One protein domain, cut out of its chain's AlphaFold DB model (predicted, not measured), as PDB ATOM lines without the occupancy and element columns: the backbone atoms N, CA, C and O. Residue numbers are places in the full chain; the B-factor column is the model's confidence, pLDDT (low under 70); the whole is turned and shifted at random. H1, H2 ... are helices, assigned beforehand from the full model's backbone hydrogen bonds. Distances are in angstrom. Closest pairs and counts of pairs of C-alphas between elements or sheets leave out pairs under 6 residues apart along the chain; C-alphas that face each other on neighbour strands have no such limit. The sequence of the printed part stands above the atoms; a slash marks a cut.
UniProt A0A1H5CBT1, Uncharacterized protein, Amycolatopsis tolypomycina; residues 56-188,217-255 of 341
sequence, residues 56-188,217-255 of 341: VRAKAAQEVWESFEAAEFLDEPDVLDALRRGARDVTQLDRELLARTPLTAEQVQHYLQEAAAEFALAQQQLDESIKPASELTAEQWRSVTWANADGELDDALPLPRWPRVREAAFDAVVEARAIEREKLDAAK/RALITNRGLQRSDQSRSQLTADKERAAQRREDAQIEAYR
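What this domain is: This is residues 56 to 188 and 217 to 255 of the 341 residues of an uncharacterized protein of Amycolatopsis tolypomycina (UniProt A0A1H5CBT1). Two long helices, H1 and H7, run almost end to end along a rod, with H4 slanting across the place where they come together and the longest helix, H8, beside H1 in the opposite sense, both its ends sticking out at residues 217 to 227 and 247 to 255. The short H2 sits at the same meeting place, H3 lies by the beginning of H4, and H5 and H6 lie beside H7. The printed part has 172 residues with eight named helices, H1 to H8 in order, and no named strand; the class is all helix. It is loose, with a radius of gyration of the C-alphas of 20.7 A, and spans 83 by 32 by 32 A.

How they stand to each other: H1, residues 56 to 74, touches H8, residues 217 to 255, through residues 232 to 246 of H8 alone; the closest C-alphas, of Ala 58 and Ala 242, are 4.7 A apart, at a shallow tilt of 25 degrees, opposite ways. H2, residues 77 to 84, is close to H1 but not clearly touching, with the C-alphas of Leu 74 and Leu 80 closest at 6.6 A. H3, residues 95 to 98, touches no helix. H4, residues 105 to 129, touches H1 at a steep tilt of 56 degrees, the same way, with the C-alphas of Ala 70 and Tyr 111 closest at 6.6 A; H4 touches H1 with residues 108 to 115 alone, and H1 touches H4 with residues 70 to 74 alone. H7, residues 163 to 188, touches H4 with its residues 165 to 173 alone, at a steep tilt of 46 degrees, and the closest C-alphas, of Gln 123 and Ala 169, are 5.3 A apart. H7 also touches H2, with the C-alphas of Leu 80 and Ala 168 closest at 6.5 A. H5, residues 138 to 142, is near H7, and H6, residues 146 to 153, is near H4. Every O i to N i+4 pair is within hydrogen-bond range in H1, H2, H4, H5 and H7, against 3 of 4 in H6 and 34 of 35 in H8; H3 is too short for such a pair.

Where its parts are: H1 begins at C-alpha 56, (-11.814, -16.205, -72.545), and is 26.6 A long from first to last C-alpha. H4 measures 35.4 A and H7 37.7 A, with C-alpha 188 at (4.875, -5.255, -11.049). H8 measures 57.0 A and ends at C-alpha 255, (-25.461, -14.273, -88.547).

The domain as a whole: The two C-alphas farthest apart, of Lys 188 and Arg 255, are 83.7 A apart. Residues 189 to 216 are not printed, and C-alphas 188 and 217 are 36.5 A apart across this cut. Of the links that are printed whole, none is long. The mean pLDDT of the printed part is 89.9; it is under 70 at residue 150, residues 152 to 154, 156 to 157 and 217 to 224.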
ATOM      1  N   VAL A  56     -12.951 -16.033 -73.467       94.06
ATOM      2  CA  VAL A  56     -11.814 -16.205 -72.545       94.06
ATOM      3  C   VAL A  56     -11.252 -14.849 -72.115       94.06
ATOM      4  O   VAL A  56     -10.998 -14.639 -70.933       94.06
ATOM      5  N   ARG A  57     -11.099 -13.902 -73.048       92.12
ATOM      6  CA  ARG A  57     -10.604 -12.550 -72.736       92.12
ATOM      7  C   ARG A  57     -11.574 -11.752 -71.874       92.12
ATOM      8  O   ARG A  57     -11.124 -11.055 -70.974       92.12
ATOM      9  N   ALA A  58     -12.875 -11.850 -72.135       94.50
ATOM     10  CA  ALA A  58     -13.898 -11.190 -71.330       94.50
ATOM     11  C   ALA A  58     -13.913 -11.735 -69.897       94.50
ATOM     12  O   ALA A  58     -13.957 -10.948 -68.958       94.50
ATOM     13  N   LYS A  59     -13.799 -13.060 -69.725       94.62
ATOM     14  CA  LYS A  59     -13.673 -13.688 -68.401       94.62
ATOM     15  C   LYS A  59     -12.400 -13.259 -67.676       94.62
ATOM     16  O   LYS A  59     -12.491 -12.811 -66.546       94.62
ATOM     17  N   ALA A  60     -11.246 -13.297 -68.341       91.81
ATOM     18  CA  ALA A  60      -9.989 -12.866 -67.734       91.81
ATOM     19  C   ALA A  60     -10.017 -11.378 -67.327       91.81
ATOM     20  O   ALA A  60      -9.580 -11.027 -66.237       91.81
ATOM     21  N   ALA A  61     -10.562 -10.493 -68.170       92.69
ATOM     22  CA  ALA A  61     -10.708  -9.074 -67.833       92.69
ATOM     23  C   ALA A  61     -11.672  -8.855 -66.656       92.69
ATOM     24  O   ALA A  61     -11.418  -8.009 -65.801       92.69
ATOM     25  N   GLN A  62     -12.754  -9.637 -66.596       96.25
ATOM     26  CA  GLN A  62     -13.681  -9.644 -65.471       96.25
ATOM     27  C   GLN A  62     -12.986 -10.097 -64.181       96.25
ATOM     28  O   GLN A  62     -13.099  -9.395 -63.187       96.25
ATOM     29  N   GLU A  63     -12.250 -11.209 -64.197       93.62
ATOM     30  CA  GLU A  63     -11.515 -11.735 -63.035       93.62
ATOM     31  C   GLU A  63     -10.477 -10.729 -62.517       93.62
ATOM     32  O   GLU A  63     -10.400 -10.485 -61.315       93.62
ATOM     33  N   VAL A  64      -9.722 -10.083 -63.415       93.62
ATOM     34  CA  VAL A  64      -8.763  -9.032 -63.034       93.62
ATOM     35  C   VAL A  64      -9.484  -7.847 -62.392       93.62
ATOM     36  O   VAL A  64      -9.068  -7.390 -61.328       93.62
ATOM     37  N   TRP A  65     -10.577  -7.369 -62.992       95.88
ATOM     38  CA  TRP A  65     -11.374  -6.282 -62.423       95.88
ATOM     39  C   TRP A  65     -11.967  -6.659 -61.056       95.88
ATOM     40  O   TRP A  65     -11.869  -5.875 -60.119       95.88
ATOM     41  N   GLU A  66     -12.513  -7.868 -60.905       95.69
ATOM     42  CA  GLU A  66     -13.055  -8.359 -59.632       95.69
ATOM     43  C   GLU A  66     -11.978  -8.455 -58.554       95.69
ATOM     44  O   GLU A  66     -12.210  -8.030 -57.427       95.69
ATOM     45  N   SER A  67     -10.792  -8.964 -58.900       92.88
ATOM     46  CA  SER A  67      -9.665  -9.052 -57.967       92.88
ATOM     47  C   SER A  67      -9.183  -7.676 -57.500       92.88
ATOM     48  O   SER A  67      -8.836  -7.514 -56.333       92.88
ATOM     49  N   PHE A  68      -9.214  -6.674 -58.387       95.12
ATOM     50  CA  PHE A  68      -8.867  -5.294 -58.060       95.12
ATOM     51  C   PHE A  68      -9.901  -4.658 -57.121       95.12
ATOM     52  O   PHE A  68      -9.530  -4.100 -56.095       95.12
ATOM     53  N   GLU A  69     -11.196  -4.785 -57.427       96.62
ATOM     54  CA  GLU A  69     -12.275  -4.274 -56.566       96.62
ATOM     55  C   GLU A  69     -12.307  -4.981 -55.203       96.62
ATOM     56  O   GLU A  69     -12.626  -4.362 -54.190       96.62
ATOM     57  N   ALA A  70     -11.956  -6.269 -55.161       96.12
ATOM     58  CA  ALA A  70     -11.829  -7.018 -53.919       96.12
ATOM     59  C   ALA A  70     -10.651  -6.519 -53.077       96.12
ATOM     60  O   ALA A  70     -10.813  -6.354 -51.873       96.12
ATOM     61  N   ALA A  71      -9.498  -6.247 -53.697       94.50
ATOM     62  CA  ALA A  71      -8.345  -5.675 -53.004       94.50
ATOM     63  C   ALA A  71      -8.690  -4.309 -52.396       94.50
ATOM     64  O   ALA A  71      -8.489  -4.107 -51.206       94.50
ATOM     65  N   GLU A  72      -9.294  -3.411 -53.180       94.88
ATOM     66  CA  GLU A  72      -9.734  -2.093 -52.698       94.88
ATOM     67  C   GLU A  72     -10.751  -2.205 -51.550       94.88
ATOM     68  O   GLU A  72     -10.651  -1.484 -50.562       94.88
ATOM     69  N   PHE A  73     -11.699  -3.143 -51.641       96.31
ATOM     70  CA  PHE A  73     -12.673  -3.386 -50.575       96.31
ATOM     71  C   PHE A  73     -12.027  -3.938 -49.294       96.31
ATOM     72  O   PHE A  73     -12.375  -3.517 -48.193       96.31
ATOM     73  N   LEU A  74     -11.086  -4.877 -49.419       96.06
ATOM     74  CA  LEU A  74     -10.368  -5.464 -48.284       96.06
ATOM     75  C   LEU A  74      -9.374  -4.487 -47.643       96.06
ATOM     76  O   LEU A  74      -9.040  -4.654 -46.473       96.06
ATOM     77  N   ASP A  75      -8.944  -3.464 -48.378       94.81
ATOM     78  CA  ASP A  75      -8.111  -2.370 -47.879       94.81
ATOM     79  C   ASP A  75      -8.914  -1.346 -47.042       94.81
ATOM     80  O   ASP A  75      -8.317  -0.480 -46.390       94.81
ATOM     81  N   GLU A  76     -10.255  -1.430 -47.007       95.31
ATOM     82  CA  GLU A  76     -11.080  -0.549 -46.178       95.31
ATOM     83  C   GLU A  76     -10.853  -0.813 -44.671       95.31
ATOM     84  O   GLU A  76     -10.984  -1.951 -44.209       95.31
ATOM     85  N   PRO A  77     -10.597   0.230 -43.851       95.25
ATOM     86  CA  PRO A  77     -10.323   0.067 -42.419       95.25
ATOM     87  C   PRO A  77     -11.419  -0.689 -41.658       95.25
ATOM     88  O   PRO A  77     -11.121  -1.545 -40.831       95.25
ATOM     89  N   ASP A  78     -12.685  -0.414 -41.978       96.44
ATOM     90  CA  ASP A  78     -13.838  -1.046 -41.331       96.44
ATOM     91  C   ASP A  78     -13.892  -2.562 -41.614       96.44
ATOM     92  O   ASP A  78     -14.299  -3.354 -40.756       96.44
ATOM     93  N   VAL A  79     -13.455  -2.976 -42.811       96.69
ATOM     94  CA  VAL A  79     -13.380  -4.382 -43.229       96.69
ATOM     95  C   VAL A  79     -12.210  -5.075 -42.535       96.69
ATOM     96  O   VAL A  79     -12.383  -6.169 -41.995       96.69
ATOM     97  N   LEU A  80     -11.049  -4.422 -42.455       96.69
ATOM     98  CA  LEU A  80      -9.897  -4.922 -41.699       96.69
ATOM     99  C   LEU A  80     -10.224  -5.087 -40.207       96.69
ATOM    100  O   LEU A  80      -9.893  -6.110 -39.609       96.69
ATOM    101  N   ASP A  81     -10.943  -4.139 -39.605       96.00
ATOM    102  CA  ASP A  81     -11.394  -4.238 -38.214       96.00
ATOM    103  C   ASP A  81     -12.462  -5.326 -38.016       96.00
ATOM    104  O   ASP A  81     -12.540  -5.955 -36.955       96.00
ATOM    105  N   ALA A  82     -13.295  -5.599 -39.022       96.38
ATOM    106  CA  ALA A  82     -14.179  -6.761 -39.006       96.38
ATOM    107  C   ALA A  82     -13.379  -8.077 -39.055       96.38
ATOM    108  O   ALA A  82     -13.635  -8.967 -38.240       96.38
ATOM    109  N   LEU A  83     -12.372  -8.183 -39.928       96.56
ATOM    110  CA  LEU A  83     -11.473  -9.343 -40.010       96.56
ATOM    111  C   LEU A  83     -10.722  -9.582 -38.694       96.56
ATOM    112  O   LEU A  83     -10.712 -10.707 -38.196       96.56
ATOM    113  N   ARG A  84     -10.194  -8.523 -38.066       96.12
ATOM    114  CA  ARG A  84      -9.563  -8.583 -36.731       96.12
ATOM    115  C   ARG A  84     -10.504  -9.125 -35.656       96.12
ATOM    116  O   ARG A  84     -10.074  -9.853 -34.765       96.12
ATOM    117  N   ARG A  85     -11.801  -8.815 -35.749       95.94
ATOM    118  CA  ARG A  85     -12.850  -9.358 -34.865       95.94
ATOM    119  C   ARG A  85     -13.271 -10.789 -35.220       95.94
ATOM    120  O   ARG A  85     -14.155 -11.340 -34.567       95.94
ATOM    121  N   GLY A  86     -12.641 -11.400 -36.219       96.38
ATOM    122  CA  GLY A  86     -12.906 -12.764 -36.658       96.38
ATOM    123  C   GLY A  86     -14.048 -12.882 -37.662       96.38
ATOM    124  O   GLY A  86     -14.635 -13.962 -37.762       96.38
ATOM    125  N   ALA A  87     -14.385 -11.809 -38.388       96.44
ATOM    126  CA  ALA A  87     -15.374 -11.894 -39.453       96.44
ATOM    127  C   ALA A  87     -14.895 -12.842 -40.568       96.44
ATOM    128  O   ALA A  87     -13.764 -12.750 -41.034       96.44
ATOM    129  N   ARG A  88     -15.754 -13.773 -40.986       96.12
ATOM    130  CA  ARG A  88     -15.506 -14.752 -42.065       96.12
ATOM    131  C   ARG A  88     -16.670 -14.862 -43.048       96.12
ATOM    132  O   ARG A  88     -16.586 -15.612 -44.018       96.12
ATOM    133  N   ASP A  89     -17.770 -14.177 -42.756       96.69
ATOM    134  CA  ASP A  89     -18.999 -14.226 -43.533       96.69
ATOM    135  C   ASP A  89     -19.504 -12.807 -43.819       96.69
ATOM    136  O   ASP A  89     -19.483 -11.944 -42.943       96.69
ATOM    137  N   VAL A  90     -19.983 -12.574 -45.039       96.06
ATOM    138  CA  VAL A  90     -20.613 -11.333 -45.505       96.06
ATOM    139  C   VAL A  90     -21.762 -10.896 -44.599       96.06
ATOM    140  O   VAL A  90     -21.977  -9.704 -44.417       96.06
ATOM    141  N   THR A  91     -22.472 -11.833 -43.969       96.12
ATOM    142  CA  THR A  91     -23.530 -11.533 -42.988       96.12
ATOM    143  C   THR A  91     -23.023 -10.860 -41.710       96.12
ATOM    144  O   THR A  91     -23.818 -10.268 -40.981       96.12
ATOM    145  N   GLN A  92     -21.720 -10.943 -41.428       93.69
ATOM    146  CA  GLN A  92     -21.064 -10.292 -40.291       93.69
ATOM    147  C   GLN A  92     -20.545  -8.892 -40.639       93.69
ATOM    148  O   GLN A  92     -20.130  -8.157 -39.743       93.69
ATOM    149  N   LEU A  93     -20.563  -8.525 -41.923       94.94
ATOM    150  CA  LEU A  93     -20.234  -7.184 -42.385       94.94
ATOM    151  C   LEU A  93     -21.475  -6.291 -42.340       94.94
ATOM    152  O   LEU A  93     -22.606  -6.740 -42.538       94.94
ATOM    153  N   ASP A  94     -21.259  -5.002 -42.079       94.38
ATOM    154  CA  ASP A  94     -22.333  -4.016 -42.138       94.38
ATOM    155  C   ASP A  94     -22.878  -3.916 -43.573       94.38
ATOM    156  O   ASP A  94     -22.123  -3.921 -44.551       94.38
ATOM    157  N   ARG A  95     -24.200  -3.779 -43.710       94.31
ATOM    158  CA  ARG A  95     -24.847  -3.534 -45.004       94.31
ATOM    159  C   ARG A  95     -24.326  -2.266 -45.665       94.31
ATOM    160  O   ARG A  95     -24.263  -2.222 -46.891       94.31
ATOM    161  N   GLU A  96     -23.954  -1.257 -44.878       94.06
ATOM    162  CA  GLU A  96     -23.365  -0.027 -45.410       94.06
ATOM    163  C   GLU A  96     -21.999  -0.272 -46.062       94.06
ATOM    164  O   GLU A  96     -21.706   0.343 -47.084       94.06
ATOM    165  N   LEU A  97     -21.198  -1.207 -45.537       93.88
ATOM    166  CA  LEU A  97     -19.913  -1.588 -46.133       93.88
ATOM    167  C   LEU A  97     -20.119  -2.340 -47.444       93.88
ATOM    168  O   LEU A  97     -19.496  -2.019 -48.453       93.88
ATOM    169  N   LEU A  98     -21.057  -3.288 -47.466       95.19
ATOM    170  CA  LEU A  98     -21.374  -4.048 -48.678       95.19
ATOM    171  C   LEU A  98     -21.892  -3.161 -49.819       95.19
ATOM    172  O   LEU A  98     -21.717  -3.505 -50.981       95.19
ATOM    173  N   ALA A  99     -22.497  -2.013 -49.506       96.44
ATOM    174  CA  ALA A  99     -22.967  -1.058 -50.507       96.44
ATOM    175  C   ALA A  99     -21.841  -0.235 -51.168       96.44
ATOM    176  O   ALA A  99     -22.098   0.425 -52.177       96.44
ATOM    177  N   ARG A 100     -20.614  -0.242 -50.622       95.31
ATOM    178  CA  ARG A 100     -19.466   0.518 -51.157       95.31
ATOM    179  C   ARG A 100     -18.756  -0.189 -52.309       95.31
ATOM    180  O   ARG A 100     -18.124   0.471 -53.133       95.31
ATOM    181  N   THR A 101     -18.880  -1.511 -52.392       96.69
ATOM    182  CA  THR A 101     -18.261  -2.321 -53.444       96.69
ATOM    183  C   THR A 101     -19.264  -2.654 -54.553       96.69
ATOM    184  O   THR A 101     -20.433  -2.922 -54.273       96.69
ATOM    185  N   PRO A 102     -18.848  -2.660 -55.833       96.75
ATOM    186  CA  PRO A 102     -19.695  -3.125 -56.928       96.75
ATOM    187  C   PRO A 102     -19.778  -4.660 -57.011       96.75
ATOM    188  O   PRO A 102     -20.459  -5.185 -57.894       96.75
ATOM    189  N   LEU A 103     -19.059  -5.388 -56.149       97.25
ATOM    190  CA  LEU A 103     -19.066  -6.846 -56.112       97.25
ATOM    191  C   LEU A 103     -20.387  -7.392 -55.559       97.25
ATOM    192  O   LEU A 103     -21.016  -6.822 -54.671       97.25
ATOM    193  N   THR A 104     -20.801  -8.548 -56.072       97.25
ATOM    194  CA  THR A 104     -21.951  -9.280 -55.524       97.25
ATOM    195  C   THR A 104     -21.607  -9.903 -54.170       97.25
ATOM    196  O   THR A 104     -20.447 -10.198 -53.890       97.25
ATOM    197  N   ALA A 105     -22.616 -10.176 -53.337       96.75
ATOM    198  CA  ALA A 105     -22.410 -10.803 -52.028       96.75
ATOM    199  C   ALA A 105     -21.651 -12.144 -52.110       96.75
ATOM    200  O   ALA A 105     -20.823 -12.429 -51.252       96.75
ATOM    201  N   GLU A 106     -21.884 -12.946 -53.153       97.31
ATOM    202  CA  GLU A 106     -21.171 -14.213 -53.375       97.31
ATOM    203  C   GLU A 106     -19.681 -13.990 -53.676       97.31
ATOM    204  O   GLU A 106     -18.825 -14.688 -53.132       97.31
ATOM    205  N   GLN A 107     -19.360 -12.981 -54.492       97.19
ATOM    206  CA  GLN A 107     -17.977 -12.606 -54.796       97.19
ATOM    207  C   GLN A 107     -17.267 -12.056 -53.560       97.19
ATOM    208  O   GLN A 107     -16.158 -12.491 -53.255       97.19
ATOM    209  N   VAL A 108     -17.915 -11.155 -52.814       97.69
ATOM    210  CA  VAL A 108     -17.365 -10.635 -51.554       97.69
ATOM    211  C   VAL A 108     -17.113 -11.779 -50.575       97.69
ATOM    212  O   VAL A 108     -16.044 -11.834 -49.982       97.69
ATOM    213  N   GLN A 109     -18.043 -12.730 -50.449       97.69
ATOM    214  CA  GLN A 109     -17.885 -13.893 -49.573       97.69
ATOM    215  C   GLN A 109     -16.665 -14.735 -49.950       97.69
ATOM    216  O   GLN A 109     -15.912 -15.143 -49.066       97.69
ATOM    217  N   HIS A 110     -16.453 -14.982 -51.243       97.25
ATOM    218  CA  HIS A 110     -15.289 -15.719 -51.727       97.25
ATOM    219  C   HIS A 110     -13.975 -15.031 -51.325       97.25
ATOM    220  O   HIS A 110     -13.134 -15.656 -50.678       97.25
ATOM    221  N   TYR A 111     -13.823 -13.739 -51.627       97.12
ATOM    222  CA  TYR A 111     -12.603 -12.993 -51.306       97.12
ATOM    223  C   TYR A 111     -12.413 -12.770 -49.798       97.12
ATOM    224  O   TYR A 111     -11.289 -12.830 -49.304       97.12
ATOM    225  N   LEU A 112     -13.499 -12.588 -49.039       97.25
ATOM    226  CA  LEU A 112     -13.454 -12.450 -47.582       97.25
ATOM    227  C   LEU A 112     -12.957 -13.734 -46.908       97.25
ATOM    228  O   LEU A 112     -12.190 -13.661 -45.951       97.25
ATOM    229  N   GLN A 113     -13.355 -14.910 -47.402       97.19
ATOM    230  CA  GLN A 113     -12.860 -16.191 -46.890       97.19
ATOM    231  C   GLN A 113     -11.364 -16.376 -47.152       97.19
ATOM    232  O   GLN A 113     -10.644 -16.821 -46.257       97.19
ATOM    233  N   GLU A 114     -10.893 -16.020 -48.351       96.38
ATOM    234  CA  GLU A 114      -9.465 -16.041 -48.683       96.38
ATOM    235  C   GLU A 114      -8.675 -15.084 -47.779       96.38
ATOM    236  O   GLU A 114      -7.684 -15.491 -47.171       96.38
ATOM    237  N   ALA A 115      -9.151 -13.847 -47.625       96.62
ATOM    238  CA  ALA A 115      -8.537 -12.844 -46.760       96.62
ATOM    239  C   ALA A 115      -8.518 -13.281 -45.289       96.62
ATOM    240  O   ALA A 115      -7.495 -13.152 -44.624       96.62
ATOM    241  N   ALA A 116      -9.606 -13.857 -44.773       96.50
ATOM    242  CA  ALA A 116      -9.665 -14.350 -43.400       96.50
ATOM    243  C   ALA A 116      -8.707 -15.528 -43.152       96.50
ATOM    244  O   ALA A 116      -8.125 -15.631 -42.069       96.50
ATOM    245  N   ALA A 117      -8.529 -16.414 -44.137       95.81
ATOM    246  CA  ALA A 117      -7.554 -17.499 -44.059       95.81
ATOM    247  C   ALA A 117      -6.114 -16.962 -44.050       95.81
ATOM    248  O   ALA A 117      -5.307 -17.396 -43.227       95.81
ATOM    249  N   GLU A 118      -5.809 -15.988 -44.912       94.94
ATOM    250  CA  GLU A 118      -4.501 -15.328 -44.957       94.94
ATOM    251  C   GLU A 118      -4.215 -14.536 -43.674       94.94
ATOM    252  O   GLU A 118      -3.119 -14.643 -43.129       94.94
ATOM    253  N   PHE A 119      -5.211 -13.827 -43.132       95.50
ATOM    254  CA  PHE A 119      -5.118 -13.125 -41.851       95.50
ATOM    255  C   PHE A 119      -4.765 -14.082 -40.709       95.50
ATOM    256  O   PHE A 119      -3.840 -13.820 -39.946       95.50
ATOM    257  N   ALA A 120      -5.474 -15.211 -40.599       95.50
ATOM    258  CA  ALA A 120      -5.235 -16.196 -39.547       95.50
ATOM    259  C   ALA A 120      -3.843 -16.839 -39.658       95.50
ATOM    260  O   ALA A 120      -3.169 -17.020 -38.644       95.50
ATOM    261  N   LEU A 121      -3.402 -17.149 -40.882       94.00
ATOM    262  CA  LEU A 121      -2.062 -17.674 -41.141       94.00
ATOM    263  C   LEU A 121      -0.981 -16.652 -40.765       94.00
ATOM    264  O   LEU A 121      -0.033 -16.995 -40.063       94.00
ATOM    265  N   ALA A 122      -1.149 -15.398 -41.195       92.31
ATOM    266  CA  ALA A 122      -0.232 -14.313 -40.874       92.31
ATOM    267  C   ALA A 122      -0.148 -14.086 -39.361       92.31
ATOM    268  O   ALA A 122       0.948 -13.989 -38.818       92.31
ATOM    269  N   GLN A 123      -1.290 -14.057 -38.671       94.12
ATOM    270  CA  GLN A 123      -1.349 -13.898 -37.222       94.12
ATOM    271  C   GLN A 123      -0.592 -15.017 -36.499       94.12
ATOM    272  O   GLN A 123       0.229 -14.723 -35.635       94.12
ATOM    273  N   GLN A 124      -0.809 -16.281 -36.883       94.12
ATOM    274  CA  GLN A 124      -0.088 -17.416 -36.302       94.12
ATOM    275  C   GLN A 124       1.431 -17.264 -36.465       94.12
ATOM    276  O   GLN A 124       2.182 -17.445 -35.511       94.12
ATOM    277  N   GLN A 125       1.887 -16.909 -37.664       90.94
ATOM    278  CA  GLN A 125       3.313 -16.762 -37.965       90.94
ATOM    279  C   GLN A 125       3.951 -15.605 -37.199       90.94
ATOM    280  O   GLN A 125       5.061 -15.725 -36.690       90.94
ATOM    281  N   LEU A 126       3.234 -14.489 -37.099       90.62
ATOM    282  CA  LEU A 126       3.659 -13.323 -36.338       90.62
ATOM    283  C   LEU A 126       3.700 -13.604 -34.834       90.62
ATOM    284  O   LEU A 126       4.580 -13.095 -34.148       90.62
ATOM    285  N   ASP A 127       2.797 -14.436 -34.320       92.19
ATOM    286  CA  ASP A 127       2.839 -14.893 -32.930       92.19
ATOM    287  C   ASP A 127       4.025 -15.823 -32.636       92.19
ATOM    288  O   ASP A 127       4.511 -15.848 -31.503       92.19
ATOM    289  N   GLU A 128       4.495 -16.574 -33.636       91.19
ATOM    290  CA  GLU A 128       5.688 -17.421 -33.538       91.19
ATOM    291  C   GLU A 128       6.991 -16.607 -33.652       91.19
ATOM    292  O   GLU A 128       7.966 -16.913 -32.959       91.19
ATOM    293  N   SER A 129       7.022 -15.563 -34.489       88.56
ATOM    294  CA  SER A 129       8.221 -14.743 -34.722       88.56
ATOM    295  C   SER A 129       8.403 -13.618 -33.698       88.56
ATOM    296  O   SER A 129       9.519 -13.361 -33.230       88.56
ATOM    297  N   ILE A 130       7.316 -12.953 -33.297       89.50
ATOM    298  CA  ILE A 130       7.354 -11.867 -32.318       89.50
ATOM    299  C   ILE A 130       7.337 -12.474 -30.919       89.50
ATOM    300  O   ILE A 130       6.317 -12.959 -30.428       89.50
ATOM    301  N   LYS A 131       8.487 -12.396 -30.242       91.50
ATOM    302  CA  LYS A 131       8.633 -12.900 -28.872       91.50
ATOM    303  C   LYS A 131       7.566 -12.324 -27.929       91.50
ATOM    304  O   LYS A 131       7.190 -11.155 -28.066       91.50
ATOM    305  N   PRO A 132       7.139 -13.093 -26.911       93.12
ATOM    306  CA  PRO A 132       6.199 -12.613 -25.907       93.12
ATOM    307  C   PRO A 132       6.655 -11.313 -25.244       93.12
ATOM    308  O   PRO A 132       7.848 -11.092 -25.013       93.12
ATOM    309  N   ALA A 133       5.696 -10.471 -24.851       90.31
ATOM    310  CA  ALA A 133       5.980  -9.177 -24.233       90.31
ATOM    311  C   ALA A 133       6.814  -9.286 -22.940       90.31
ATOM    312  O   ALA A 133       7.522  -8.348 -22.574       90.31
ATOM    313  N   SER A 134       6.757 -10.432 -22.256       91.69
ATOM    314  CA  SER A 134       7.566 -10.738 -21.073       91.69
ATOM    315  C   SER A 134       9.062 -10.887 -21.357       91.69
ATOM    316  O   SER A 134       9.864 -10.712 -20.439       91.69
ATOM    317  N   GLU A 135       9.439 -11.221 -22.591       93.38
ATOM    318  CA  GLU A 135      10.822 -11.510 -22.992       93.38
ATOM    319  C   GLU A 135      11.516 -10.322 -23.667       93.38
ATOM    320  O   GLU A 135      12.744 -10.286 -23.746       93.38
ATOM    321  N   LEU A 136      10.748  -9.339 -24.145       90.12
ATOM    322  CA  LEU A 136      11.273  -8.186 -24.871       90.12
ATOM    323  C   LEU A 136      11.611  -7.026 -23.932       90.12
ATOM    324  O   LEU A 136      10.805  -6.582 -23.107       90.12
ATOM    325  N   THR A 137      12.800  -6.447 -24.107       91.12
ATOM    326  CA  THR A 137      13.148  -5.186 -23.439       91.12
ATOM    327  C   THR A 137      12.309  -4.022 -23.991       91.12
ATOM    328  O   THR A 137      11.638  -4.118 -25.019       91.12
ATOM    329  N   ALA A 138      12.301  -2.875 -23.299       86.38
ATOM    330  CA  ALA A 138      11.634  -1.667 -23.806       86.38
ATOM    331  C   ALA A 138      12.210  -1.179 -25.141       86.38
ATOM    332  O   ALA A 138      11.478  -0.624 -25.953       86.38
ATOM    333  N   GLU A 139      13.503  -1.392 -25.364       87.25
ATOM    334  CA  GLU A 139      14.189  -0.991 -26.586       87.25
ATOM    335  C   GLU A 139      13.885  -1.949 -27.741       87.25
ATOM    336  O   GLU A 139      13.485  -1.492 -28.807       87.25
ATOM    337  N   GLN A 140      13.932  -3.265 -27.496       87.19
ATOM    338  CA  GLN A 140      13.556  -4.277 -28.492       87.19
ATOM    339  C   GLN A 140      12.097  -4.141 -28.935       87.19
ATOM    340  O   GLN A 140      11.787  -4.289 -30.111       87.19
ATOM    341  N   TRP A 141      11.199  -3.798 -28.007       84.38
ATOM    342  CA  TRP A 141       9.800  -3.537 -28.338       84.38
ATOM    343  C   TRP A 141       9.634  -2.341 -29.284       84.38
ATOM    344  O   TRP A 141       8.822  -2.385 -30.198       84.38
ATOM    345  N   ARG A 142      10.440  -1.283 -29.116       80.00
ATOM    346  CA  ARG A 142      10.408  -0.108 -30.007       80.00
ATOM    347  C   ARG A 142      10.955  -0.399 -31.401       80.00
ATOM    348  O   ARG A 142      10.617   0.328 -32.327       80.00
ATOM    349  N   SER A 143      11.797  -1.421 -31.547       83.50
ATOM    350  CA  SER A 143      12.292  -1.863 -32.851       83.50
ATOM    351  C   SER A 143      11.348  -2.824 -33.576       83.50
ATOM    352  O   SER A 143      11.625  -3.149 -34.727       83.50
ATOM    353  N   VAL A 144      10.248  -3.272 -32.955       82.81
ATOM    354  CA  VAL A 144       9.219  -4.059 -33.652       82.81
ATOM    355  C   VAL A 144       8.470  -3.119 -34.592       82.81
ATOM    356  O   VAL A 144       7.581  -2.373 -34.191       82.81
ATOM    357  N   THR A 145       8.884  -3.111 -35.852       83.06
ATOM    358  CA  THR A 145       8.242  -2.367 -36.935       83.06
ATOM    359  C   THR A 145       7.847  -3.344 -38.027       83.06
ATOM    360  O   THR A 145       8.490  -4.384 -38.181       83.06
ATOM    361  N   TRP A 146       6.823  -2.985 -38.805       76.88
ATOM    362  CA  TRP A 146       6.418  -3.778 -39.963       76.88
ATOM    363  C   TRP A 146       7.618  -4.098 -40.860       76.88
ATOM    364  O   TRP A 146       7.851  -5.255 -41.149       76.88
ATOM    365  N   ALA A 147       8.455  -3.110 -41.195       76.62
ATOM    366  CA  ALA A 147       9.618  -3.305 -42.065       76.62
ATOM    367  C   ALA A 147      10.630  -4.348 -41.548       76.62
ATOM    368  O   ALA A 147      11.263  -5.030 -42.350       76.62
ATOM    369  N   ASN A 148      10.785  -4.475 -40.227       76.06
ATOM    370  CA  ASN A 148      11.678  -5.471 -39.636       76.06
ATOM    371  C   ASN A 148      11.043  -6.866 -39.625       76.06
ATOM    372  O   ASN A 148      11.745  -7.846 -39.841       76.06
ATOM    373  N   ALA A 149       9.730  -6.952 -39.390       70.44
ATOM    374  CA  ALA A 149       9.006  -8.218 -39.446       70.44
ATOM    375  C   ALA A 149       8.872  -8.727 -40.891       70.44
ATOM    376  O   ALA A 149       9.097  -9.901 -41.151       70.44
ATOM    377  N   ASP A 150       8.567  -7.838 -41.834       69.12
ATOM    378  CA  ASP A 150       8.356  -8.158 -43.248       69.12
ATOM    379  C   ASP A 150       9.631  -8.725 -43.884       69.12
ATOM    380  O   ASP A 150       9.573  -9.751 -44.546       69.12
ATOM    381  N   GLY A 151      10.804  -8.151 -43.587       72.19
ATOM    382  CA  GLY A 151      12.085  -8.654 -44.101       72.19
ATOM    383  C   GLY A 151      12.460 -10.066 -43.627       72.19
ATOM    384  O   GLY A 151      13.122 -10.787 -44.366       72.19
ATOM    385  N   GLU A 152      12.037 -10.484 -42.427       65.81
ATOM    386  CA  GLU A 152      12.198 -11.875 -41.965       65.81
ATOM    387  C   GLU A 152      11.094 -12.803 -42.505       65.81
ATOM    388  O   GLU A 152      11.330 -14.000 -42.675       65.81
ATOM    389  N   LEU A 153       9.898 -12.272 -42.796       64.50
ATOM    390  CA  LEU A 153       8.790 -13.033 -43.383       64.50
ATOM    391  C   LEU A 153       8.937 -13.260 -44.900       64.50
ATOM    392  O   LEU A 153       8.433 -14.272 -45.394       64.50
ATOM    393  N   ASP A 154       9.600 -12.358 -45.629       65.69
ATOM    394  CA  ASP A 154       9.686 -12.372 -47.100       65.69
ATOM    395  C   ASP A 154      10.442 -13.599 -47.643       65.69
ATOM    396  O   ASP A 154      10.073 -14.155 -48.676       65.69
ATOM    397  N   ASP A 155      11.449 -14.094 -46.916       70.50
ATOM    398  CA  ASP A 155      12.217 -15.282 -47.320       70.50
ATOM    399  C   ASP A 155      11.483 -16.605 -47.029       70.50
ATOM    400  O   ASP A 155      11.816 -17.652 -47.594       70.50
ATOM    401  N   ALA A 156      10.481 -16.586 -46.145       66.44
ATOM    402  CA  ALA A 156       9.812 -17.792 -45.664       66.44
ATOM    403  C   ALA A 156       8.479 -18.083 -46.369       66.44
ATOM    404  O   ALA A 156       7.953 -19.194 -46.232       66.44
ATOM    405  N   LEU A 157       7.891 -17.111 -47.083       62.72
ATOM    406  CA  LEU A 157       6.489 -17.190 -47.492       62.72
ATOM    407  C   LEU A 157       6.229 -16.762 -48.938       62.72
ATOM    408  O   LEU A 157       6.877 -15.855 -49.451       62.72
ATOM    409  N   PRO A 158       5.232 -17.380 -49.603       74.94
ATOM    410  CA  PRO A 158       4.734 -16.855 -50.863       74.94
ATOM    411  C   PRO A 158       4.225 -15.427 -50.655       74.94
ATOM    412  O   PRO A 158       3.671 -15.104 -49.598       74.94
ATOM    413  N   LEU A 159       4.426 -14.589 -51.675       79.25
ATOM    414  CA  LEU A 159       3.983 -13.197 -51.677       79.25
ATOM    415  C   LEU A 159       2.509 -13.121 -51.243       79.25
ATOM    416  O   LEU A 159       1.686 -13.842 -51.823       79.25
ATOM    417  N   PRO A 160       2.177 -12.296 -50.231       85.12
ATOM    418  CA  PRO A 160       0.816 -12.198 -49.727       85.12
ATOM    419  C   PRO A 160      -0.104 -11.721 -50.847       85.12
ATOM    420  O   PRO A 160       0.231 -10.790 -51.587       85.12
ATOM    421  N   ARG A 161      -1.270 -12.359 -50.979       88.56
ATOM    422  CA  ARG A 161      -2.265 -11.942 -51.973       88.56
ATOM    423  C   ARG A 161      -2.921 -10.636 -51.539       88.56
ATOM    424  O   ARG A 161      -3.263  -9.825 -52.397       88.56
ATOM    425  N   TRP A 162      -3.028 -10.416 -50.226       93.06
ATOM    426  CA  TRP A 162      -3.649  -9.237 -49.627       93.06
ATOM    427  C   TRP A 162      -2.674  -8.539 -48.658       93.06
ATOM    428  O   TRP A 162      -2.759  -8.726 -47.441       93.06
ATOM    429  N   PRO A 163      -1.738  -7.705 -49.155       91.12
ATOM    430  CA  PRO A 163      -0.704  -7.085 -48.321       91.12
ATOM    431  C   PRO A 163      -1.246  -6.327 -47.099       91.12
ATOM    432  O   PRO A 163      -0.705  -6.462 -46.002       91.12
ATOM    433  N   ARG A 164      -2.358  -5.589 -47.247       92.12
ATOM    434  CA  ARG A 164      -2.994  -4.866 -46.131       92.12
ATOM    435  C   ARG A 164      -3.603  -5.770 -45.076       92.12
ATOM    436  O   ARG A 164      -3.590  -5.418 -43.903       92.12
ATOM    437  N   VAL A 165      -4.109  -6.936 -45.465       93.50
ATOM    438  CA  VAL A 165      -4.640  -7.921 -44.514       93.50
ATOM    439  C   VAL A 165      -3.510  -8.444 -43.627       93.50
ATOM    440  O   VAL A 165      -3.690  -8.586 -42.418       93.50
ATOM    441  N   ARG A 166      -2.315  -8.654 -44.196       91.56
ATOM    442  CA  ARG A 166      -1.120  -9.042 -43.435       91.56
ATOM    443  C   ARG A 166      -0.630  -7.922 -42.511       91.56
ATOM    444  O   ARG A 166      -0.341  -8.189 -41.346       91.56
ATOM    445  N   GLU A 167      -0.595  -6.681 -42.997       90.50
ATOM    446  CA  GLU A 167      -0.292  -5.496 -42.175       90.50
ATOM    447  C   GLU A 167      -1.284  -5.378 -41.005       90.50
ATOM    448  O   GLU A 167      -0.890  -5.193 -39.854       90.50
ATOM    449  N   ALA A 168      -2.575  -5.603 -41.263       93.06
ATOM    450  CA  ALA A 168      -3.605  -5.575 -40.237       93.06
ATOM    451  C   ALA A 168      -3.456  -6.692 -39.193       93.06
ATOM    452  O   ALA A 168      -3.788  -6.460 -38.026       93.06
ATOM    453  N   ALA A 169      -2.969  -7.873 -39.592       93.94
ATOM    454  CA  ALA A 169      -2.641  -8.971 -38.683       93.94
ATOM    455  C   ALA A 169      -1.432  -8.627 -37.798       93.94
ATOM    456  O   ALA A 169      -1.468  -8.874 -36.593       93.94
ATOM    457  N   PHE A 170      -0.397  -7.993 -38.361       92.62
ATOM    458  CA  PHE A 170       0.742  -7.475 -37.595       92.62
ATOM    459  C   PHE A 170       0.324  -6.450 -36.556       92.62
ATOM    460  O   PHE A 170       0.659  -6.608 -35.382       92.62
ATOM    461  N   ASP A 171      -0.462  -5.457 -36.957       91.81
ATOM    462  CA  ASP A 171      -1.004  -4.465 -36.032       91.81
ATOM    463  C   ASP A 171      -1.782  -5.131 -34.886       91.81
ATOM    464  O   ASP A 171      -1.594  -4.766 -33.726       91.81
ATOM    465  N   ALA A 172      -2.597  -6.149 -35.189       93.31
ATOM    466  CA  ALA A 172      -3.375  -6.875 -34.186       93.31
ATOM    467  C   ALA A 172      -2.489  -7.649 -33.193       93.31
ATOM    468  O   ALA A 172      -2.743  -7.620 -31.986       93.31
ATOM    469  N   VAL A 173      -1.427  -8.311 -33.670       93.31
ATOM    470  CA  VAL A 173      -0.458  -9.000 -32.801       93.31
ATOM    471  C   VAL A 173       0.291  -7.990 -31.935       93.31
ATOM    472  O   VAL A 173       0.375  -8.160 -30.718       93.31
ATOM    473  N   VAL A 174       0.794  -6.900 -32.520       91.06
ATOM    474  CA  VAL A 174       1.520  -5.857 -31.781       91.06
ATOM    475  C   VAL A 174       0.636  -5.220 -30.708       91.06
ATOM    476  O   VAL A 174       1.087  -5.038 -29.574       91.06
ATOM    477  N   GLU A 175      -0.627  -4.929 -31.022       92.44
ATOM    478  CA  GLU A 175      -1.600  -4.402 -30.063       92.44
ATOM    479  C   GLU A 175      -1.860  -5.392 -28.916       92.44
ATOM    480  O   GLU A 175      -1.777  -5.018 -27.741       92.44
ATOM    481  N   ALA A 176      -2.084  -6.674 -29.224       93.44
ATOM    482  CA  ALA A 176      -2.300  -7.709 -28.212       93.44
ATOM    483  C   ALA A 176      -1.112  -7.831 -27.238       93.44
ATOM    484  O   ALA A 176      -1.296  -7.906 -26.018       93.44
ATOM    485  N   ARG A 177       0.117  -7.779 -27.761       92.94
ATOM    486  CA  ARG A 177       1.359  -7.813 -26.970       92.94
ATOM    487  C   ARG A 177       1.578  -6.531 -26.165       92.94
ATOM    488  O   ARG A 177       2.065  -6.596 -25.034       92.94
ATOM    489  N   ALA A 178       1.187  -5.369 -26.686       90.62
ATOM    490  CA  ALA A 178       1.233  -4.114 -25.937       90.62
ATOM    491  C   ALA A 178       0.310  -4.159 -24.705       90.62
ATOM    492  O   ALA A 178       0.730  -3.792 -23.606       90.62
ATOM    493  N   ILE A 179      -0.907  -4.692 -24.864       93.56
ATOM    494  CA  ILE A 179      -1.862  -4.897 -23.762       93.56
ATOM    495  C   ILE A 179      -1.306  -5.895 -22.733       93.56
ATOM    496  O   ILE A 179      -1.425  -5.682 -21.523       93.56
ATOM    497  N   GLU A 180      -0.689  -6.990 -23.184       94.00
ATOM    498  CA  GLU A 180      -0.022  -7.961 -22.306       94.00
ATOM    499  C   GLU A 180       1.077  -7.294 -21.464       94.00
ATOM    500  O   GLU A 180       1.132  -7.466 -20.242       94.00
ATOM    501  N   ARG A 181       1.911  -6.466 -22.101       91.12
ATOM    502  CA  ARG A 181       2.970  -5.707 -21.434       91.12
ATOM    503  C   ARG A 181       2.425  -4.761 -20.371       91.12
ATOM    504  O   ARG A 181       2.950  -4.731 -19.259       91.12
ATOM    505  N   GLU A 182       1.372  -4.014 -20.691       92.31
ATOM    506  CA  GLU A 182       0.740  -3.092 -19.746       92.31
ATOM    507  C   GLU A 182       0.231  -3.833 -18.503       92.31
ATOM    508  O   GLU A 182       0.472  -3.396 -17.374       92.31
ATOM    509  N   LYS A 183      -0.387  -5.007 -18.689       93.31
ATOM    510  CA  LYS A 183      -0.823  -5.873 -17.581       93.31
ATOM    511  C   LYS A 183       0.353  -6.354 -16.728       93.31
ATOM    512  O   LYS A 183       0.261  -6.331 -15.499       93.31
ATOM    513  N   LEU A 184       1.464  -6.757 -17.347       91.44
ATOM    514  CA  LEU A 184       2.681  -7.168 -16.634       91.44
ATOM    515  C   LEU A 184       3.289  -6.013 -15.826       91.44
ATOM    516  O   LEU A 184       3.687  -6.203 -14.674       91.44
ATOM    517  N   ASP A 185       3.331  -4.809 -16.393       89.50
ATOM    518  CA  ASP A 185       3.853  -3.624 -15.715       89.50
ATOM    519  C   ASP A 185       2.926  -3.170 -14.573       89.50
ATOM    520  O   ASP A 185       3.406  -2.828 -13.487       89.50
ATOM    521  N   ALA A 186       1.605  -3.257 -14.750       91.25
ATOM    522  CA  ALA A 186       0.626  -3.019 -13.689       91.25
ATOM    523  C   ALA A 186       0.767  -4.023 -12.528       91.25
ATOM    524  O   ALA A 186       0.724  -3.632 -11.356       91.25
ATOM    525  N   ALA A 187       1.014  -5.302 -12.836       91.38
ATOM    526  CA  ALA A 187       1.249  -6.352 -11.843       91.38
ATOM    527  C   ALA A 187       2.576  -6.171 -11.077       91.38
ATOM    528  O   ALA A 187       2.672  -6.507  -9.895       91.38
ATOM    529  N   LYS A 188       3.612  -5.615 -11.721       89.69
ATOM    530  CA  LYS A 188       4.875  -5.255 -11.049       89.69
ATOM    531  C   LYS A 188       4.692  -4.068 -10.102       89.69
ATOM    532  O   LYS A 188       5.231  -4.091  -8.997       89.69
ATOM    533  N   ARG A 217       1.052  11.096 -43.486       51.69
ATOM    534  CA  ARG A 217      -0.020  10.131 -43.763       51.69
ATOM    535  C   ARG A 217      -0.935  10.630 -44.897       51.69
ATOM    536  O   ARG A 217      -1.231   9.860 -45.800       51.69
ATOM    537  N   ALA A 218      -1.275  11.924 -44.920       50.44
ATOM    538  CA  ALA A 218      -2.106  12.546 -45.961       50.44
ATOM    539  C   ALA A 218      -1.424  12.680 -47.342       50.44
ATOM    540  O   ALA A 218      -2.092  12.658 -48.377       50.44
ATOM    541  N   LEU A 219      -0.096  12.839 -47.394       44.72
ATOM    542  CA  LEU A 219       0.640  12.964 -48.662       44.72
ATOM    543  C   LEU A 219       0.886  11.612 -49.346       44.72
ATOM    544  O   LEU A 219       0.919  11.558 -50.577       44.72
ATOM    545  N   ILE A 220       1.028  10.529 -48.575       54.69
ATOM    546  CA  ILE A 220       1.137   9.165 -49.113       54.69
ATOM    547  C   ILE A 220      -0.234   8.677 -49.605       54.69
ATOM    548  O   ILE A 220      -0.316   8.097 -50.688       54.69
ATOM    549  N   THR A 221      -1.322   8.994 -48.891       59.16
ATOM    550  CA  THR A 221      -2.680   8.598 -49.299       59.16
ATOM    551  C   THR A 221      -3.138   9.287 -50.585       59.16
ATOM    552  O   THR A 221      -3.646   8.613 -51.475       59.16
ATOM    553  N   ASN A 222      -2.893  10.591 -50.768       61.12
ATOM    554  CA  ASN A 222      -3.395  11.306 -51.953       61.12
ATOM    555  C   ASN A 222      -2.807  10.819 -53.293       61.12
ATOM    556  O   ASN A 222      -3.514  10.799 -54.300       61.12
ATOM    557  N   ARG A 223      -1.530  10.405 -53.335       60.97
ATOM    558  CA  ARG A 223      -0.937   9.831 -54.562       60.97
ATOM    559  C   ARG A 223      -1.395   8.397 -54.830       60.97
ATOM    560  O   ARG A 223      -1.435   8.002 -55.991       60.97
ATOM    561  N   GLY A 224      -1.723   7.639 -53.783       69.19
ATOM    562  CA  GLY A 224      -2.334   6.316 -53.907       69.19
ATOM    563  C   GLY A 224      -3.741   6.405 -54.496       69.19
ATOM    564  O   GLY A 224      -4.016   5.753 -55.497       69.19
ATOM    565  N   LEU A 225      -4.570   7.310 -53.961       72.88
ATOM    566  CA  LEU A 225      -5.956   7.516 -54.400       72.88
ATOM    567  C   LEU A 225      -6.054   7.882 -55.889       72.88
ATOM    568  O   LEU A 225      -6.790   7.246 -56.632       72.88
ATOM    569  N   GLN A 226      -5.235   8.829 -56.369       78.69
ATOM    570  CA  GLN A 226      -5.241   9.194 -57.795       78.69
ATOM    571  C   GLN A 226      -4.824   8.043 -58.720       78.69
ATOM    572  O   GLN A 226      -5.313   7.955 -59.847       78.69
ATOM    573  N   ARG A 227      -3.902   7.178 -58.277       81.75
ATOM    574  CA  ARG A 227      -3.504   5.994 -59.051       81.75
ATOM    575  C   ARG A 227      -4.602   4.939 -59.042       81.75
ATOM    576  O   ARG A 227      -4.859   4.376 -60.097       81.75
ATOM    577  N   SER A 228      -5.265   4.735 -57.906       86.25
ATOM    578  CA  SER A 228      -6.389   3.804 -57.790       86.25
ATOM    579  C   SER A 228      -7.544   4.206 -58.711       86.25
ATOM    580  O   SER A 228      -7.963   3.396 -59.533       86.25
ATOM    581  N   ASP A 229      -7.959   5.480 -58.724       90.06
ATOM    582  CA  ASP A 229      -9.031   5.959 -59.614       90.06
ATOM    583  C   ASP A 229      -8.689   5.773 -61.106       90.06
ATOM    584  O   ASP A 229      -9.516   5.339 -61.919       90.06
ATOM    585  N   GLN A 230      -7.443   6.074 -61.490       91.69
ATOM    586  CA  GLN A 230      -6.972   5.861 -62.860       91.69
ATOM    587  C   GLN A 230      -6.930   4.373 -63.218       91.69
ATOM    588  O   GLN A 230      -7.416   3.998 -64.284       91.69
ATOM    589  N   SER A 231      -6.410   3.521 -62.335       91.31
ATOM    590  CA  SER A 231      -6.395   2.069 -62.530       91.31
ATOM    591  C   SER A 231      -7.809   1.501 -62.628       91.31
ATOM    592  O   SER A 231      -8.094   0.746 -63.555       91.31
ATOM    593  N   ARG A 232      -8.728   1.935 -61.762       94.38
ATOM    594  CA  ARG A 232     -10.134   1.523 -61.774       94.38
ATOM    595  C   ARG A 232     -10.818   1.878 -63.085       94.38
ATOM    596  O   ARG A 232     -11.472   1.028 -63.689       94.38
ATOM    597  N   SER A 233     -10.642   3.112 -63.563       95.06
ATOM    598  CA  SER A 233     -11.222   3.545 -64.842       95.06
ATOM    599  C   SER A 233     -10.645   2.777 -66.037       95.06
ATOM    600  O   SER A 233     -11.395   2.400 -66.937       95.06
ATOM    601  N   GLN A 234      -9.342   2.473 -66.030       95.25
ATOM    602  CA  GLN A 234      -8.701   1.654 -67.064       95.25
ATOM    603  C   GLN A 234      -9.229   0.216 -67.061       95.25
ATOM    604  O   GLN A 234      -9.645  -0.273 -68.110       95.25
ATOM    605  N   LEU A 235      -9.284  -0.435 -65.896       94.44
ATOM    606  CA  LEU A 235      -9.785  -1.805 -65.755       94.44
ATOM    607  C   LEU A 235     -11.267  -1.917 -66.119       94.44
ATOM    608  O   LEU A 235     -11.668  -2.864 -66.793       94.44
ATOM    609  N   THR A 236     -12.074  -0.928 -65.730       96.31
ATOM    610  CA  THR A 236     -13.490  -0.856 -66.114       96.31
ATOM    611  C   THR A 236     -13.629  -0.734 -67.630       96.31
ATOM    612  O   THR A 236     -14.352  -1.516 -68.244       96.31
ATOM    613  N   ALA A 237     -12.868   0.168 -68.260       96.50
ATOM    614  CA  ALA A 237     -12.873   0.322 -69.712       96.50
ATOM    615  C   ALA A 237     -12.395  -0.947 -70.439       96.50
ATOM    616  O   ALA A 237     -12.926  -1.294 -71.492       96.50
ATOM    617  N   ASP A 238     -11.404  -1.659 -69.901       94.06
ATOM    618  CA  ASP A 238     -10.905  -2.900 -70.496       94.06
ATOM    619  C   ASP A 238     -11.907  -4.051 -70.374       94.06
ATOM    620  O   ASP A 238     -12.134  -4.765 -71.358       94.06
ATOM    621  N   LYS A 239     -12.575  -4.181 -69.223       96.88
ATOM    622  CA  LYS A 239     -13.698  -5.102 -69.019       96.88
ATOM    623  C   LYS A 239     -14.839  -4.818 -69.998       96.88
ATOM    624  O   LYS A 239     -15.301  -5.737 -70.675       96.88
ATOM    625  N   GLU A 240     -15.253  -3.560 -70.136       97.50
ATOM    626  CA  GLU A 240     -16.315  -3.152 -71.065       97.50
ATOM    627  C   GLU A 240     -15.944  -3.432 -72.526       97.50
ATOM    628  O   GLU A 240     -16.723  -4.041 -73.259       97.50
ATOM    629  N   ARG A 241     -14.724  -3.079 -72.954       96.88
ATOM    630  CA  ARG A 241     -14.232  -3.384 -74.311       96.88
ATOM    631  C   ARG A 241     -14.194  -4.884 -74.580       96.88
ATOM    632  O   ARG A 241     -14.491  -5.313 -75.695       96.88
ATOM    633  N   ALA A 242     -13.787  -5.688 -73.599       93.81
ATOM    634  CA  ALA A 242     -13.751  -7.138 -73.741       93.81
ATOM    635  C   ALA A 242     -15.168  -7.725 -73.855       93.81
ATOM    636  O   ALA A 242     -15.401  -8.575 -74.718       93.81
ATOM    637  N   ALA A 243     -16.120  -7.227 -73.060       96.88
ATOM    638  CA  ALA A 243     -17.530  -7.598 -73.148       96.88
ATOM    639  C   ALA A 243     -18.152  -7.210 -74.502       96.88
ATOM    640  O   ALA A 243     -18.807  -8.039 -75.130       96.88
ATOM    641  N   GLN A 244     -17.869  -6.006 -75.006       98.00
ATOM    642  CA  GLN A 244     -18.354  -5.556 -76.313       98.00
ATOM    643  C   GLN A 244     -17.809  -6.424 -77.457       98.00
ATOM    644  O   GLN A 244     -18.564  -6.882 -78.308       98.00
ATOM    645  N   ARG A 245     -16.505  -6.744 -77.447       95.88
ATOM    646  CA  ARG A 245     -15.902  -7.640 -78.455       95.88
ATOM    647  C   ARG A 245     -16.522  -9.034 -78.450       95.88
ATOM    648  O   ARG A 245     -16.622  -9.662 -79.502       95.88
ATOM    649  N   ARG A 246     -16.898  -9.533 -77.271       98.00
ATOM    650  CA  ARG A 246     -17.609 -10.806 -77.122       98.00
ATOM    651  C   ARG A 246     -18.994 -10.739 -77.764       98.00
ATOM    652  O   ARG A 246     -19.339 -11.639 -78.523       98.00
ATOM    653  N   GLU A 247     -19.757  -9.681 -77.496       97.81
ATOM    654  CA  GLU A 247     -21.081  -9.473 -78.093       97.81
ATOM    655  C   GLU A 247     -21.003  -9.369 -79.624       97.81
ATOM    656  O   GLU A 247     -21.732 -10.068 -80.331       97.81
ATOM    657  N   ASP A 248     -20.056  -8.586 -80.145       97.62
ATOM    658  CA  ASP A 248     -19.829  -8.443 -81.586       97.62
ATOM    659  C   ASP A 248     -19.521  -9.797 -82.249       97.62
ATOM    660  O   ASP A 248     -20.125 -10.152 -83.268       97.62
ATOM    661  N   ALA A 249     -18.630 -10.591 -81.646       96.69
ATOM    662  CA  ALA A 249     -18.291 -11.929 -82.133       96.69
ATOM    663  C   ALA A 249     -19.489 -12.893 -82.066       96.69
ATOM    664  O   ALA A 249     -19.682 -13.715 -82.964       96.69
ATOM    665  N   GLN A 250     -20.331 -12.779 -81.036       98.25
ATOM    666  CA  GLN A 250     -21.537 -13.591 -80.888       98.25
ATOM    667  C   GLN A 250     -22.566 -13.268 -81.979       98.25
ATOM    668  O   GLN A 250     -23.143 -14.181 -82.579       98.25
ATOM    669  N   ILE A 251     -22.772 -11.981 -82.275       98.19
ATOM    670  CA  ILE A 251     -23.656 -11.523 -83.353       98.19
ATOM    671  C   ILE A 251     -23.128 -11.994 -84.715       98.19
ATOM    672  O   ILE A 251     -23.914 -12.450 -85.552       98.19
ATOM    673  N   GLU A 252     -21.817 -11.908 -84.953       97.56
ATOM    674  CA  GLU A 252     -21.185 -12.403 -86.181       97.56
ATOM    675  C   GLU A 252     -21.411 -13.912 -86.358       97.56
ATOM    676  O   GLU A 252     -21.921 -14.336 -87.401       97.56
ATOM    677  N   ALA A 253     -21.123 -14.713 -85.327       97.75
ATOM    678  CA  ALA A 253     -21.319 -16.162 -85.349       97.75
ATOM    679  C   ALA A 253     -22.792 -16.540 -85.582       97.75
ATOM    680  O   ALA A 253     -23.089 -17.410 -86.405       97.75
ATOM    681  N   TYR A 254     -23.730 -15.846 -84.931       97.94
ATOM    682  CA  TYR A 254     -25.164 -16.060 -85.135       97.94
ATOM    683  C   TYR A 254     -25.588 -15.776 -86.583       97.94
ATOM    684  O   TYR A 254     -26.241 -16.609 -87.217       97.94
ATOM    685  N   ARG A 255     -25.166 -14.635 -87.149       97.31
ATOM    686  CA  ARG A 255     -25.461 -14.273 -88.547       97.31
ATOM    687  C   ARG A 255     -24.871 -15.277 -89.537       97.31
ATOM    688  O   ARG A 255     -25.507 -15.585 -90.543       97.31
TER     689      ARG A 255